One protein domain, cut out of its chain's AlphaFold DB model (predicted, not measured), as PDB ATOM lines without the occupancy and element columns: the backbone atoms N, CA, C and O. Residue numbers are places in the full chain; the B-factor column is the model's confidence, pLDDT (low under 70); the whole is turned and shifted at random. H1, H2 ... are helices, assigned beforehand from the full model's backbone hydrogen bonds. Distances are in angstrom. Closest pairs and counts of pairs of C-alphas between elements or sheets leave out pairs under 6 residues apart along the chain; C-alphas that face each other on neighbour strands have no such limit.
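What this domain is: This is residues 278 to 293 and 522 to 596 of the 789 residues of the protein "Unannotated" of Lentimonas sp. CC11 (UniProt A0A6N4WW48). Four helices, H1, H3, H4 and H5, make an up-and-down bundle, each running against the one before it, with short H2 beside H4; residues 548 to 554 stick out as a loop at one end. The 91 printed residues hold five named helices, H1 to H5 in chain order, and no named strand: all helix, compact, radius of gyration of the C-alphas 14.0 A, spans 47 by 26 by 20 A.

How they stand to each other: H1, residues 278 to 291, touches H3, residues 530 to 540, at a shallow tilt of 24 degrees, opposite ways; closest C-alphas Met 281 and Ala 534, 5.8 A. H4, residues 558 to 576, forms hairpins with H3, closest C-alphas Ala 538 and Ser 559, 4.9 A, and with H5, residues 583 to 595, closest Ile 566 and Gly 590, 5.2 A. H2, residues 522 to 526, touches H4; closest C-alphas Leu 523 and Val 571, 7.0 A. In the five helices every O i to N i+4 pair is within hydrogen-bond range.

Where its parts are: H1, 19.7 A long, begins at C-alpha 278 (34.339, 120.800, 58.135); H4 measures 27.0 A; H5, 18.2 A, ends at C-alpha 595 (39.182, 124.211, 68.059).

The domain as a whole: Residues 294 to 521 are not printed, a 10.9 A gap between C-alphas 293 and 522. The H3 to H4 link is long; pLDDT is under 70 at residues 525 to 557.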
ATOM      1  N   MET A 278      33.289 121.318  57.258       78.12
ATOM      2  CA  MET A 278      34.339 120.800  58.135       78.12
ATOM      3  C   MET A 278      33.760 120.056  59.341       78.12
ATOM      4  O   MET A 278      34.280 119.017  59.742       78.12
ATOM      5  N   ARG A 279      32.639 120.530  59.893       77.44
ATOM      6  CA  ARG A 279      31.968 119.837  60.999       77.44
ATOM      7  C   ARG A 279      31.366 118.497  60.574       77.44
ATOM      8  O   ARG A 279      31.619 117.484  61.219       77.44
ATOM      9  N   ALA A 280      30.652 118.473  59.452       77.31
ATOM     10  CA  ALA A 280      30.095 117.251  58.877       77.31
ATOM     11  C   ALA A 280      31.193 116.236  58.522       77.31
ATOM     12  O   ALA A 280      30.996 115.029  58.656       77.31
ATOM     13  N   MET A 281      32.368 116.720  58.111       77.69
ATOM     14  CA  MET A 281      33.549 115.884  57.922       77.69
ATOM     15  C   MET A 281      34.001 115.230  59.234       77.69
ATOM     16  O   MET A 281      34.230 114.023  59.238       77.69
ATOM     17  N   VAL A 282      34.137 115.988  60.328       82.81
ATOM     18  CA  VAL A 282      34.521 115.446  61.648       82.81
ATOM     19  C   VAL A 282      33.550 114.339  62.073       82.81
ATOM     20  O   VAL A 282      33.981 113.241  62.430       82.81
ATOM     21  N   ASP A 283      32.244 114.583  61.952       82.88
ATOM     22  CA  ASP A 283      31.215 113.590  62.276       82.88
ATOM     23  C   ASP A 283      31.275 112.356  61.363       82.88
ATOM     24  O   ASP A 283      31.134 111.225  61.834       82.88
ATOM     25  N   GLY A 284      31.505 112.557  60.063       79.88
ATOM     26  CA  GLY A 284      31.662 111.475  59.091       79.88
ATOM     27  C   GLY A 284      32.853 110.573  59.415       79.88
ATOM     28  O   GLY A 284      32.697 109.355  59.483       79.88
ATOM     29  N   VAL A 285      34.015 111.163  59.716       80.75
ATOM     30  CA  VAL A 285      35.227 110.424  60.112       80.75
ATOM     31  C   VAL A 285      34.987 109.618  61.389       80.75
ATOM     32  O   VAL A 285      35.365 108.447  61.461       80.75
ATOM     33  N   ALA A 286      34.320 110.205  62.384       86.25
ATOM     34  CA  ALA A 286      33.982 109.507  63.619       86.25
ATOM     35  C   ALA A 286      33.052 108.301  63.375       86.25
ATOM     36  O   ALA A 286      33.250 107.234  63.962       86.25
ATOM     37  N   GLN A 287      32.056 108.444  62.493       85.50
ATOM     38  CA  GLN A 287      31.154 107.351  62.116       85.50
ATOM     39  C   GLN A 287      31.880 106.233  61.364       85.50
ATOM     40  O   GLN A 287      31.647 105.061  61.665       85.50
ATOM     41  N   ASP A 288      32.774 106.570  60.436       82.25
ATOM     42  CA  ASP A 288      33.548 105.586  59.678       82.25
ATOM     43  C   ASP A 288      34.511 104.796  60.559       82.25
ATOM     44  O   ASP A 288      34.610 103.576  60.418       82.25
ATOM     45  N   LEU A 289      35.196 105.466  61.493       85.94
ATOM     46  CA  LEU A 289      36.093 104.805  62.442       85.94
ATOM     47  C   LEU A 289      35.336 103.746  63.246       85.94
ATOM     48  O   LEU A 289      35.762 102.594  63.282       85.94
ATOM     49  N   VAL A 290      34.174 104.091  63.808       86.50
ATOM     50  CA  VAL A 290      33.334 103.119  64.531       86.50
ATOM     51  C   VAL A 290      32.788 102.042  63.596       86.50
ATOM     52  O   VAL A 290      32.765 100.868  63.957       86.50
ATOM     53  N   GLY A 291      32.384 102.416  62.380       85.00
ATOM     54  CA  GLY A 291      31.909 101.484  61.360       85.00
ATOM     55  C   GLY A 291      32.972 100.483  60.894       85.00
ATOM     56  O   GLY A 291      32.621  99.416  60.393       85.00
ATOM     57  N   SER A 292      34.258 100.796  61.083       83.81
ATOM     58  CA  SER A 292      35.377  99.902  60.771       83.81
ATOM     59  C   SER A 292      35.589  98.790  61.806       83.81
ATOM     60  O   SER A 292      36.266  97.800  61.514       83.81
ATOM     61  N   PHE A 293      35.003  98.913  63.002       87.06
ATOM     62  CA  PHE A 293      35.092  97.884  64.032       87.06
ATOM     63  C   PHE A 293      34.245  96.676  63.628       87.06
ATOM     64  O   PHE A 293      33.026  96.765  63.472       87.06
ATOM     65  N   ASP A 522      45.527 100.742  59.235       78.81
ATOM     66  CA  ASP A 522      44.214 100.431  58.677       78.81
ATOM     67  C   ASP A 522      43.153 101.420  59.172       78.81
ATOM     68  O   ASP A 522      42.307 101.806  58.378       78.81
ATOM     69  N   LEU A 523      43.208 101.885  60.427       81.19
ATOM     70  CA  LEU A 523      42.325 102.943  60.946       81.19
ATOM     71  C   LEU A 523      42.531 104.260  60.191       81.19
ATOM     72  O   LEU A 523      41.571 104.871  59.724       81.19
ATOM     73  N   GLU A 524      43.787 104.658  59.999       79.12
ATOM     74  CA  GLU A 524      44.159 105.850  59.235       79.12
ATOM     75  C   GLU A 524      43.755 105.720  57.749       79.12
ATOM     76  O   GLU A 524      43.440 106.717  57.098       79.12
ATOM     77  N   SER A 525      43.680 104.491  57.214       69.94
ATOM     78  CA  SER A 525      43.266 104.201  55.831       69.94
ATOM     79  C   SER A 525      41.760 103.925  55.645       69.94
ATOM     80  O   SER A 525      41.244 104.099  54.536       69.94
ATOM     81  N   ALA A 526      41.036 103.469  56.668       56.44
ATOM     82  CA  ALA A 526      39.628 103.058  56.583       56.44
ATOM     83  C   ALA A 526      38.680 104.239  56.338       56.44
ATOM     84  O   ALA A 526      37.566 104.057  55.852       56.44
ATOM     85  N   THR A 527      39.144 105.456  56.602       55.97
ATOM     86  CA  THR A 527      38.358 106.681  56.461       55.97
ATOM     87  C   THR A 527      38.197 107.137  55.007       55.97
ATOM     88  O   THR A 527      37.357 107.979  54.734       55.97
ATOM     89  N   ASN A 528      38.931 106.572  54.038       53.09
ATOM     90  CA  ASN A 528      39.068 107.070  52.655       53.09
ATOM     91  C   ASN A 528      37.790 107.140  51.779       53.09
ATOM     92  O   ASN A 528      37.917 107.480  50.606       53.09
ATOM     93  N   THR A 529      36.580 106.829  52.262       50.25
ATOM     94  CA  THR A 529      35.353 106.958  51.440       50.25
ATOM     95  C   THR A 529      34.615 108.280  51.733       50.25
ATOM     96  O   THR A 529      34.532 109.095  50.819       50.25
ATOM     97  N   PRO A 530      34.217 108.598  52.980       50.97
ATOM     98  CA  PRO A 530      33.887 109.976  53.387       50.97
ATOM     99  C   PRO A 530      35.094 110.907  53.573       50.97
ATOM    100  O   PRO A 530      34.996 112.096  53.268       50.97
ATOM    101  N   SER A 531      36.268 110.398  53.977       54.97
ATOM    102  CA  SER A 531      37.486 111.220  54.086       54.97
ATOM    103  C   SER A 531      38.071 111.614  52.731       54.97
ATOM    104  O   SER A 531      38.767 112.620  52.653       54.97
ATOM    105  N   ALA A 532      37.754 110.902  51.641       54.59
ATOM    106  CA  ALA A 532      38.088 111.367  50.296       54.59
ATOM    107  C   ALA A 532      37.241 112.576  49.891       54.59
ATOM    108  O   ALA A 532      37.799 113.524  49.355       54.59
ATOM    109  N   ASP A 533      35.937 112.593  50.181       54.19
ATOM    110  CA  ASP A 533      35.076 113.753  49.907       54.19
ATOM    111  C   ASP A 533      35.471 114.961  50.767       54.19
ATOM    112  O   ASP A 533      35.545 116.083  50.270       54.19
ATOM    113  N   ALA A 534      35.842 114.718  52.020       52.06
ATOM    114  CA  ALA A 534      36.419 115.707  52.920       52.06
ATOM    115  C   ALA A 534      37.787 116.239  52.463       52.06
ATOM    116  O   ALA A 534      37.999 117.449  52.421       52.06
ATOM    117  N   LYS A 535      38.707 115.354  52.054       57.47
ATOM    118  CA  LYS A 535      39.993 115.739  51.452       57.47
ATOM    119  C   LYS A 535      39.765 116.500  50.146       57.47
ATOM    120  O   LYS A 535      40.436 117.494  49.908       57.47
ATOM    121  N   ASN A 536      38.778 116.108  49.339       61.34
ATOM    122  CA  ASN A 536      38.391 116.806  48.113       61.34
ATOM    123  C   ASN A 536      37.816 118.206  48.402       61.34
ATOM    124  O   ASN A 536      38.148 119.146  47.683       61.34
ATOM    125  N   ALA A 537      37.012 118.372  49.460       57.34
ATOM    126  CA  ALA A 537      36.535 119.675  49.937       57.34
ATOM    127  C   ALA A 537      37.689 120.549  50.464       57.34
ATOM    128  O   ALA A 537      37.801 121.714  50.094       57.34
ATOM    129  N   ALA A 538      38.608 119.962  51.231       57.44
ATOM    130  CA  ALA A 538      39.850 120.592  51.678       57.44
ATOM    131  C   ALA A 538      40.757 121.023  50.503       57.44
ATOM    132  O   ALA A 538      41.408 122.067  50.562       57.44
ATOM    133  N   LEU A 539      40.771 120.252  49.410       56.78
ATOM    134  CA  LEU A 539      41.487 120.538  48.162       56.78
ATOM    135  C   LEU A 539      40.887 121.720  47.374       56.78
ATOM    136  O   LEU A 539      41.623 122.382  46.646       56.78
ATOM    137  N   LEU A 540      39.588 122.014  47.522       57.12
ATOM    138  CA  LEU A 540      38.911 123.146  46.861       57.12
ATOM    139  C   LEU A 540      39.280 124.515  47.461       57.12
ATOM    140  O   LEU A 540      39.114 125.528  46.790       57.12
ATOM    141  N   VAL A 541      39.812 124.536  48.685       56.31
ATOM    142  CA  VAL A 541      40.267 125.743  49.404       56.31
ATOM    143  C   VAL A 541      41.764 126.014  49.150       56.31
ATOM    144  O   VAL A 541      42.341 126.950  49.693       56.31
ATOM    145  N   ASN A 542      42.429 125.197  48.324       59.44
ATOM    146  CA  ASN A 542      43.881 125.247  48.170       59.44
ATOM    147  C   ASN A 542      44.378 126.442  47.327       59.44
ATOM    148  O   ASN A 542      43.871 126.722  46.236       59.44
ATOM    149  N   VAL A 543      45.457 127.085  47.782       56.97
ATOM    150  CA  VAL A 543      46.124 128.196  47.093       56.97
ATOM    151  C   VAL A 543      47.168 127.654  46.117       56.97
ATOM    152  O   VAL A 543      48.238 127.182  46.493       56.97
ATOM    153  N   SER A 544      46.896 127.790  44.819       53.72
ATOM    154  CA  SER A 544      47.702 127.182  43.744       53.72
ATOM    155  C   SER A 544      49.170 127.662  43.657       53.72
ATOM    156  O   SER A 544      49.984 127.003  43.010       53.72
ATOM    157  N   ASN A 545      49.534 128.791  44.284       53.09
ATOM    158  CA  ASN A 545      50.823 129.471  44.071       53.09
ATOM    159  C   ASN A 545      52.027 128.885  44.837       53.09
ATOM    160  O   ASN A 545      53.159 129.074  44.390       53.09
ATOM    161  N   TYR A 546      51.822 128.172  45.949       63.56
ATOM    162  CA  TYR A 546      52.919 127.634  46.780       63.56
ATOM    163  C   TYR A 546      53.002 126.103  46.820       63.56
ATOM    164  O   TYR A 546      53.984 125.562  47.327       63.56
ATOM    165  N   GLU A 547      52.028 125.421  46.213       52.78
ATOM    166  CA  GLU A 547      51.787 123.981  46.380       52.78
ATOM    167  C   GLU A 547      52.124 123.126  45.144       52.78
ATOM    168  O   GLU A 547      51.831 121.935  45.114       52.78
ATOM    169  N   SER A 548      52.751 123.675  44.092       47.12
ATOM    170  CA  SER A 548      53.150 122.845  42.942       47.12
ATOM    171  C   SER A 548      54.563 123.120  42.430       47.12
ATOM    172  O   SER A 548      54.830 124.027  41.642       47.12
ATOM    173  N   SER A 549      55.496 122.256  42.823       39.78
ATOM    174  CA  SER A 549      56.651 121.939  41.992       39.78
ATOM    175  C   SER A 549      56.249 120.786  41.060       39.78
ATOM    176  O   SER A 549      55.733 119.747  41.465       39.78
ATOM    177  N   VAL A 550      56.399 121.000  39.754       37.44
ATOM    178  CA  VAL A 550      55.986 120.049  38.715       37.44
ATOM    179  C   VAL A 550      56.676 118.693  38.924       37.44
ATOM    180  O   VAL A 550      57.886 118.580  38.739       37.44
ATOM    181  N   GLY A 551      55.897 117.646  39.222       37.94
ATOM    182  CA  GLY A 551      56.321 116.247  39.072       37.94
ATOM    183  C   GLY A 551      56.580 115.436  40.346       37.94
ATOM    184  O   GLY A 551      57.028 114.298  40.216       37.94
ATOM    185  N   GLN A 552      56.275 115.953  41.538       35.81
ATOM    186  CA  GLN A 552      56.132 115.152  42.761       35.81
ATOM    187  C   GLN A 552      54.879 115.615  43.525       35.81
ATOM    188  O   GLN A 552      54.607 116.814  43.539       35.81
ATOM    189  N   PRO A 553      54.100 114.710  44.142       34.94
ATOM    190  CA  PRO A 553      53.081 115.097  45.108       34.94
ATOM    191  C   PRO A 553      53.797 115.509  46.401       34.94
ATOM    192  O   PRO A 553      54.008 114.685  47.285       34.94
ATOM    193  N   GLU A 554      54.257 116.753  46.500       46.25
ATOM    194  CA  GLU A 554      54.762 117.257  47.777       46.25
ATOM    195  C   GLU A 554      53.581 117.684  48.658       46.25
ATOM    196  O   GLU A 554      53.010 118.749  48.481       46.25
ATOM    197  N   ILE A 555      53.212 116.765  49.557       39.38
ATOM    198  CA  ILE A 555      52.757 116.961  50.944       39.38
ATOM    199  C   ILE A 555      51.868 118.191  51.207       39.38
ATOM    200  O   ILE A 555      52.373 119.260  51.529       39.38
ATOM    201  N   GLY A 556      50.560 117.924  51.232       51.34
ATOM    202  CA  GLY A 556      49.601 118.443  52.211       51.34
ATOM    203  C   GLY A 556      49.316 119.945  52.192       51.34
ATOM    204  O   GLY A 556      50.070 120.724  52.766       51.34
ATOM    205  N   SER A 557      48.159 120.323  51.644       65.12
ATOM    206  CA  SER A 557      47.583 121.646  51.874       65.12
ATOM    207  C   SER A 557      47.271 121.851  53.361       65.12
ATOM    208  O   SER A 557      47.012 120.885  54.088       65.12
ATOM    209  N   ARG A 558      47.203 123.116  53.806       72.88
ATOM    210  CA  ARG A 558      46.770 123.508  55.171       72.88
ATOM    211  C   ARG A 558      45.523 122.731  55.610       72.88
ATOM    212  O   ARG A 558      45.437 122.237  56.728       72.88
ATOM    213  N   SER A 559      44.570 122.586  54.693       72.31
ATOM    214  CA  SER A 559      43.310 121.884  54.920       72.31
ATOM    215  C   SER A 559      43.500 120.378  55.119       72.31
ATOM    216  O   SER A 559      42.878 119.813  56.013       72.31
ATOM    217  N   SER A 560      44.368 119.715  54.344       70.94
ATOM    218  CA  SER A 560      44.677 118.295  54.580       70.94
ATOM    219  C   SER A 560      45.461 118.063  55.868       70.94
ATOM    220  O   SER A 560      45.206 117.071  56.540       70.94
ATOM    221  N   ASP A 561      46.328 118.997  56.264       73.81
ATOM    222  CA  ASP A 561      47.044 118.918  57.540       73.81
ATOM    223  C   ASP A 561      46.076 118.978  58.724       73.81
ATOM    224  O   ASP A 561      46.212 118.210  59.675       73.81
ATOM    225  N   ALA A 562      45.072 119.858  58.647       78.06
ATOM    226  CA  ALA A 562      44.011 119.947  59.643       78.06
ATOM    227  C   ALA A 562      43.195 118.645  59.718       78.06
ATOM    228  O   ALA A 562      42.937 118.137  60.809       78.06
ATOM    229  N   VAL A 563      42.823 118.077  58.564       78.44
ATOM    230  CA  VAL A 563      42.103 116.792  58.489       78.44
ATOM    231  C   VAL A 563      42.930 115.664  59.110       78.44
ATOM    232  O   VAL A 563      42.408 114.885  59.908       78.44
ATOM    233  N   ASP A 564      44.216 115.585  58.771       78.69
ATOM    234  CA  ASP A 564      45.109 114.542  59.268       78.69
ATOM    235  C   ASP A 564      45.346 114.691  60.782       78.69
ATOM    236  O   ASP A 564      45.314 113.694  61.501       78.69
ATOM    237  N   ALA A 565      45.492 115.914  61.305       84.00
ATOM    238  CA  ALA A 565      45.617 116.163  62.745       84.00
ATOM    239  C   ALA A 565      44.376 115.708  63.535       84.00
ATOM    240  O   ALA A 565      44.496 115.105  64.609       84.00
ATOM    241  N   ILE A 566      43.181 115.955  62.989       87.00
ATOM    242  CA  ILE A 566      41.909 115.489  63.556       87.00
ATOM    243  C   ILE A 566      41.853 113.962  63.552       87.00
ATOM    244  O   ILE A 566      41.550 113.360  64.582       87.00
ATOM    245  N   LEU A 567      42.183 113.333  62.421       86.12
ATOM    246  CA  LEU A 567      42.195 111.878  62.293       86.12
ATOM    247  C   LEU A 567      43.155 111.234  63.297       86.12
ATOM    248  O   LEU A 567      42.757 110.321  64.016       86.12
ATOM    249  N   VAL A 568      44.389 111.736  63.391       87.50
ATOM    250  CA  VAL A 568      45.393 111.241  64.343       87.50
ATOM    251  C   VAL A 568      44.884 111.366  65.778       87.50
ATOM    252  O   VAL A 568      44.951 110.396  66.525       87.50
ATOM    253  N   SER A 569      44.291 112.505  66.147       91.88
ATOM    254  CA  SER A 569      43.747 112.708  67.499       91.88
ATOM    255  C   SER A 569      42.613 111.730  67.830       91.88
ATOM    256  O   SER A 569      42.543 111.206  68.942       91.88
ATOM    257  N   MET A 570      41.730 111.447  66.865       90.81
ATOM    258  CA  MET A 570      40.664 110.457  67.035       90.81
ATOM    259  C   MET A 570      41.215 109.032  67.156       90.81
ATOM    260  O   MET A 570      40.758 108.276  68.011       90.81
ATOM    261  N   VAL A 571      42.197 108.655  66.332       90.62
ATOM    262  CA  VAL A 571      42.840 107.331  66.391       90.62
ATOM    263  C   VAL A 571      43.593 107.151  67.711       90.62
ATOM    264  O   VAL A 571      43.429 106.122  68.367       90.62
ATOM    265  N   ASP A 572      44.332 108.166  68.158       92.50
ATOM    266  CA  ASP A 572      44.995 108.178  69.465       92.50
ATOM    267  C   ASP A 572      43.977 108.012  70.605       92.50
ATOM    268  O   ASP A 572      44.224 107.277  71.565       92.50
ATOM    269  N   PHE A 573      42.796 108.635  70.493       92.19
ATOM    270  CA  PHE A 573      41.717 108.438  71.455       92.19
ATOM    271  C   PHE A 573      41.216 106.991  71.470       92.19
ATOM    272  O   PHE A 573      41.086 106.436  72.563       92.19
ATOM    273  N   VAL A 574      40.980 106.371  70.302       89.31
ATOM    274  CA  VAL A 574      40.600 104.946  70.199       89.31
ATOM    275  C   VAL A 574      41.634 104.065  70.892       89.31
ATOM    276  O   VAL A 574      41.267 103.173  71.650       89.31
ATOM    277  N   GLU A 575      42.924 104.303  70.659       88.38
ATOM    278  CA  GLU A 575      44.004 103.519  71.264       88.38
ATOM    279  C   GLU A 575      44.117 103.707  72.783       88.38
ATOM    280  O   GLU A 575      44.480 102.767  73.489       88.38
ATOM    281  N   ALA A 576      43.754 104.882  73.299       90.12
ATOM    282  CA  ALA A 576      43.804 105.183  74.727       90.12
ATOM    283  C   ALA A 576      42.589 104.675  75.530       90.12
ATOM    284  O   ALA A 576      42.665 104.610  76.761       90.12
ATOM    285  N   GLN A 577      41.461 104.342  74.884       88.12
ATOM    286  CA  GLN A 577      40.243 103.951  75.603       88.12
ATOM    287  C   GLN A 577      40.290 102.508  76.115       88.12
ATOM    288  O   GLN A 577      40.662 101.583  75.397       88.12
ATOM    289  N   ASN A 578      39.798 102.290  77.338       86.44
ATOM    290  CA  ASN A 578      39.592 100.944  77.889       86.44
ATOM    291  C   ASN A 578      38.202 100.364  77.567       86.44
ATOM    292  O   ASN A 578      38.002  99.158  77.680       86.44
ATOM    293  N   GLU A 579      37.257 101.205  77.154       86.25
ATOM    294  CA  GLU A 579      35.908 100.822  76.723       86.25
ATOM    295  C   GLU A 579      35.737 101.099  75.225       86.25
ATOM    296  O   GLU A 579      36.466 101.915  74.662       86.25
ATOM    297  N   LEU A 580      34.788 100.416  74.576       86.81
ATOM    298  CA  LEU A 580      34.530 100.584  73.145       86.81
ATOM    299  C   LEU A 580      34.078 102.031  72.860       86.81
ATOM    300  O   LEU A 580      33.012 102.422  73.347       86.81
ATOM    301  N   PRO A 581      34.834 102.823  72.079       88.62
ATOM    302  CA  PRO A 581      34.462 104.204  71.799       88.62
ATOM    303  C   PRO A 581      33.227 104.273  70.895       88.62
ATOM    304  O   PRO A 581      33.059 103.471  69.974       88.62
ATOM    305  N   VAL A 582      32.373 105.269  71.138       89.12
ATOM    306  CA  VAL A 582      31.214 105.581  70.290       89.12
ATOM    307  C   VAL A 582      31.487 106.806  69.419       89.12
ATOM    308  O   VAL A 582      32.327 107.644  69.743       89.12
ATOM    309  N   ALA A 583      30.739 106.944  68.318       86.94
ATOM    310  CA  ALA A 583      30.973 108.006  67.337       86.94
ATOM    311  C   ALA A 583      30.853 109.415  67.947       86.94
ATOM    312  O   ALA A 583      31.601 110.306  67.566       86.94
ATOM    313  N   GLY A 584      29.967 109.610  68.932       85.56
ATOM    314  CA  GLY A 584      29.817 110.898  69.619       85.56
ATOM    315  C   GLY A 584      31.056 111.324  70.414       85.56
ATOM    316  O   GLY A 584      31.418 112.498  70.386       85.56
ATOM    317  N   ASP A 585      31.741 110.383  71.069       88.00
ATOM    318  CA  ASP A 585      32.960 110.679  71.832       88.00
ATOM    319  C   ASP A 585      34.121 111.007  70.887       88.00
ATOM    320  O   ASP A 585      34.858 111.967  71.109       88.00
ATOM    321  N   LEU A 586      34.237 110.261  69.783       87.44
ATOM    322  CA  LEU A 586      35.234 110.518  68.742       87.44
ATOM    323  C   LEU A 586      35.018 111.872  68.067       87.44
ATOM    324  O   LEU A 586      35.969 112.638  67.931       87.44
ATOM    325  N   ALA A 587      33.775 112.202  67.712       85.50
ATOM    326  CA  ALA A 587      33.428 113.511  67.169       85.50
ATOM    327  C   ALA A 587      33.785 114.630  68.159       85.50
ATOM    328  O   ALA A 587      34.398 115.620  67.769       85.50
ATOM    329  N   SER A 588      33.501 114.445  69.456       84.50
ATOM    330  CA  SER A 588      33.887 115.408  70.494       84.50
ATOM    331  C   SER A 588      35.398 115.643  70.554       84.50
ATOM    332  O   SER A 588      35.814 116.782  70.771       84.50
ATOM    333  N   VAL A 589      36.220 114.604  70.375       88.12
ATOM    334  CA  VAL A 589      37.683 114.745  70.293       88.12
ATOM    335  C   VAL A 589      38.081 115.487  69.023       88.12
ATOM    336  O   VAL A 589      38.883 116.409  69.091       88.12
ATOM    337  N   GLY A 590      37.483 115.146  67.881       86.75
ATOM    338  CA  GLY A 590      37.763 115.831  66.622       86.75
ATOM    339  C   GLY A 590      37.428 117.319  66.645       86.75
ATOM    340  O   GLY A 590      38.224 118.124  66.170       86.75
ATOM    341  N   PHE A 591      36.294 117.700  67.241       81.88
ATOM    342  CA  PHE A 591      35.944 119.107  67.443       81.88
ATOM    343  C   PHE A 591      36.909 119.800  68.404       81.88
ATOM    344  O   PHE A 591      37.337 120.913  68.123       81.88
ATOM    345  N   ALA A 592      37.315 119.133  69.489       80.88
ATOM    346  CA  ALA A 592      38.321 119.684  70.394       80.88
ATOM    347  C   ALA A 592      39.666 119.919  69.683       80.88
ATOM    348  O   ALA A 592      40.292 120.945  69.916       80.88
ATOM    349  N   THR A 593      40.080 119.018  68.787       86.25
ATOM    350  CA  THR A 593      41.277 119.195  67.953       86.25
ATOM    351  C   THR A 593      41.116 120.335  66.946       86.25
ATOM    352  O   THR A 593      42.039 121.125  66.779       86.25
ATOM    353  N   LEU A 594      39.956 120.446  66.289       82.81
ATOM    354  CA  LEU A 594      39.642 121.529  65.345       82.81
ATOM    355  C   LEU A 594      39.656 122.920  66.008       82.81
ATOM    356  O   LEU A 594      40.054 123.912  65.389       82.81
ATOM    357  N   ASP A 595      39.220 122.985  67.263       75.94
ATOM    358  CA  ASP A 595      39.182 124.211  68.059       75.94
ATOM    359  C   ASP A 595      40.531 124.519  68.747       75.94
ATOM    360  O   ASP A 595      40.701 125.619  69.276       75.94
ATOM    361  N   ASP A 596      41.501 123.593  68.731       75.75
ATOM    362  CA  ASP A 596      42.830 123.776  69.325       75.75
ATOM    363  C   ASP A 596      43.818 124.394  68.311       75.75
ATOM    364  O   ASP A 596      44.286 123.697  67.403       75.75
TER     365      ASP A 596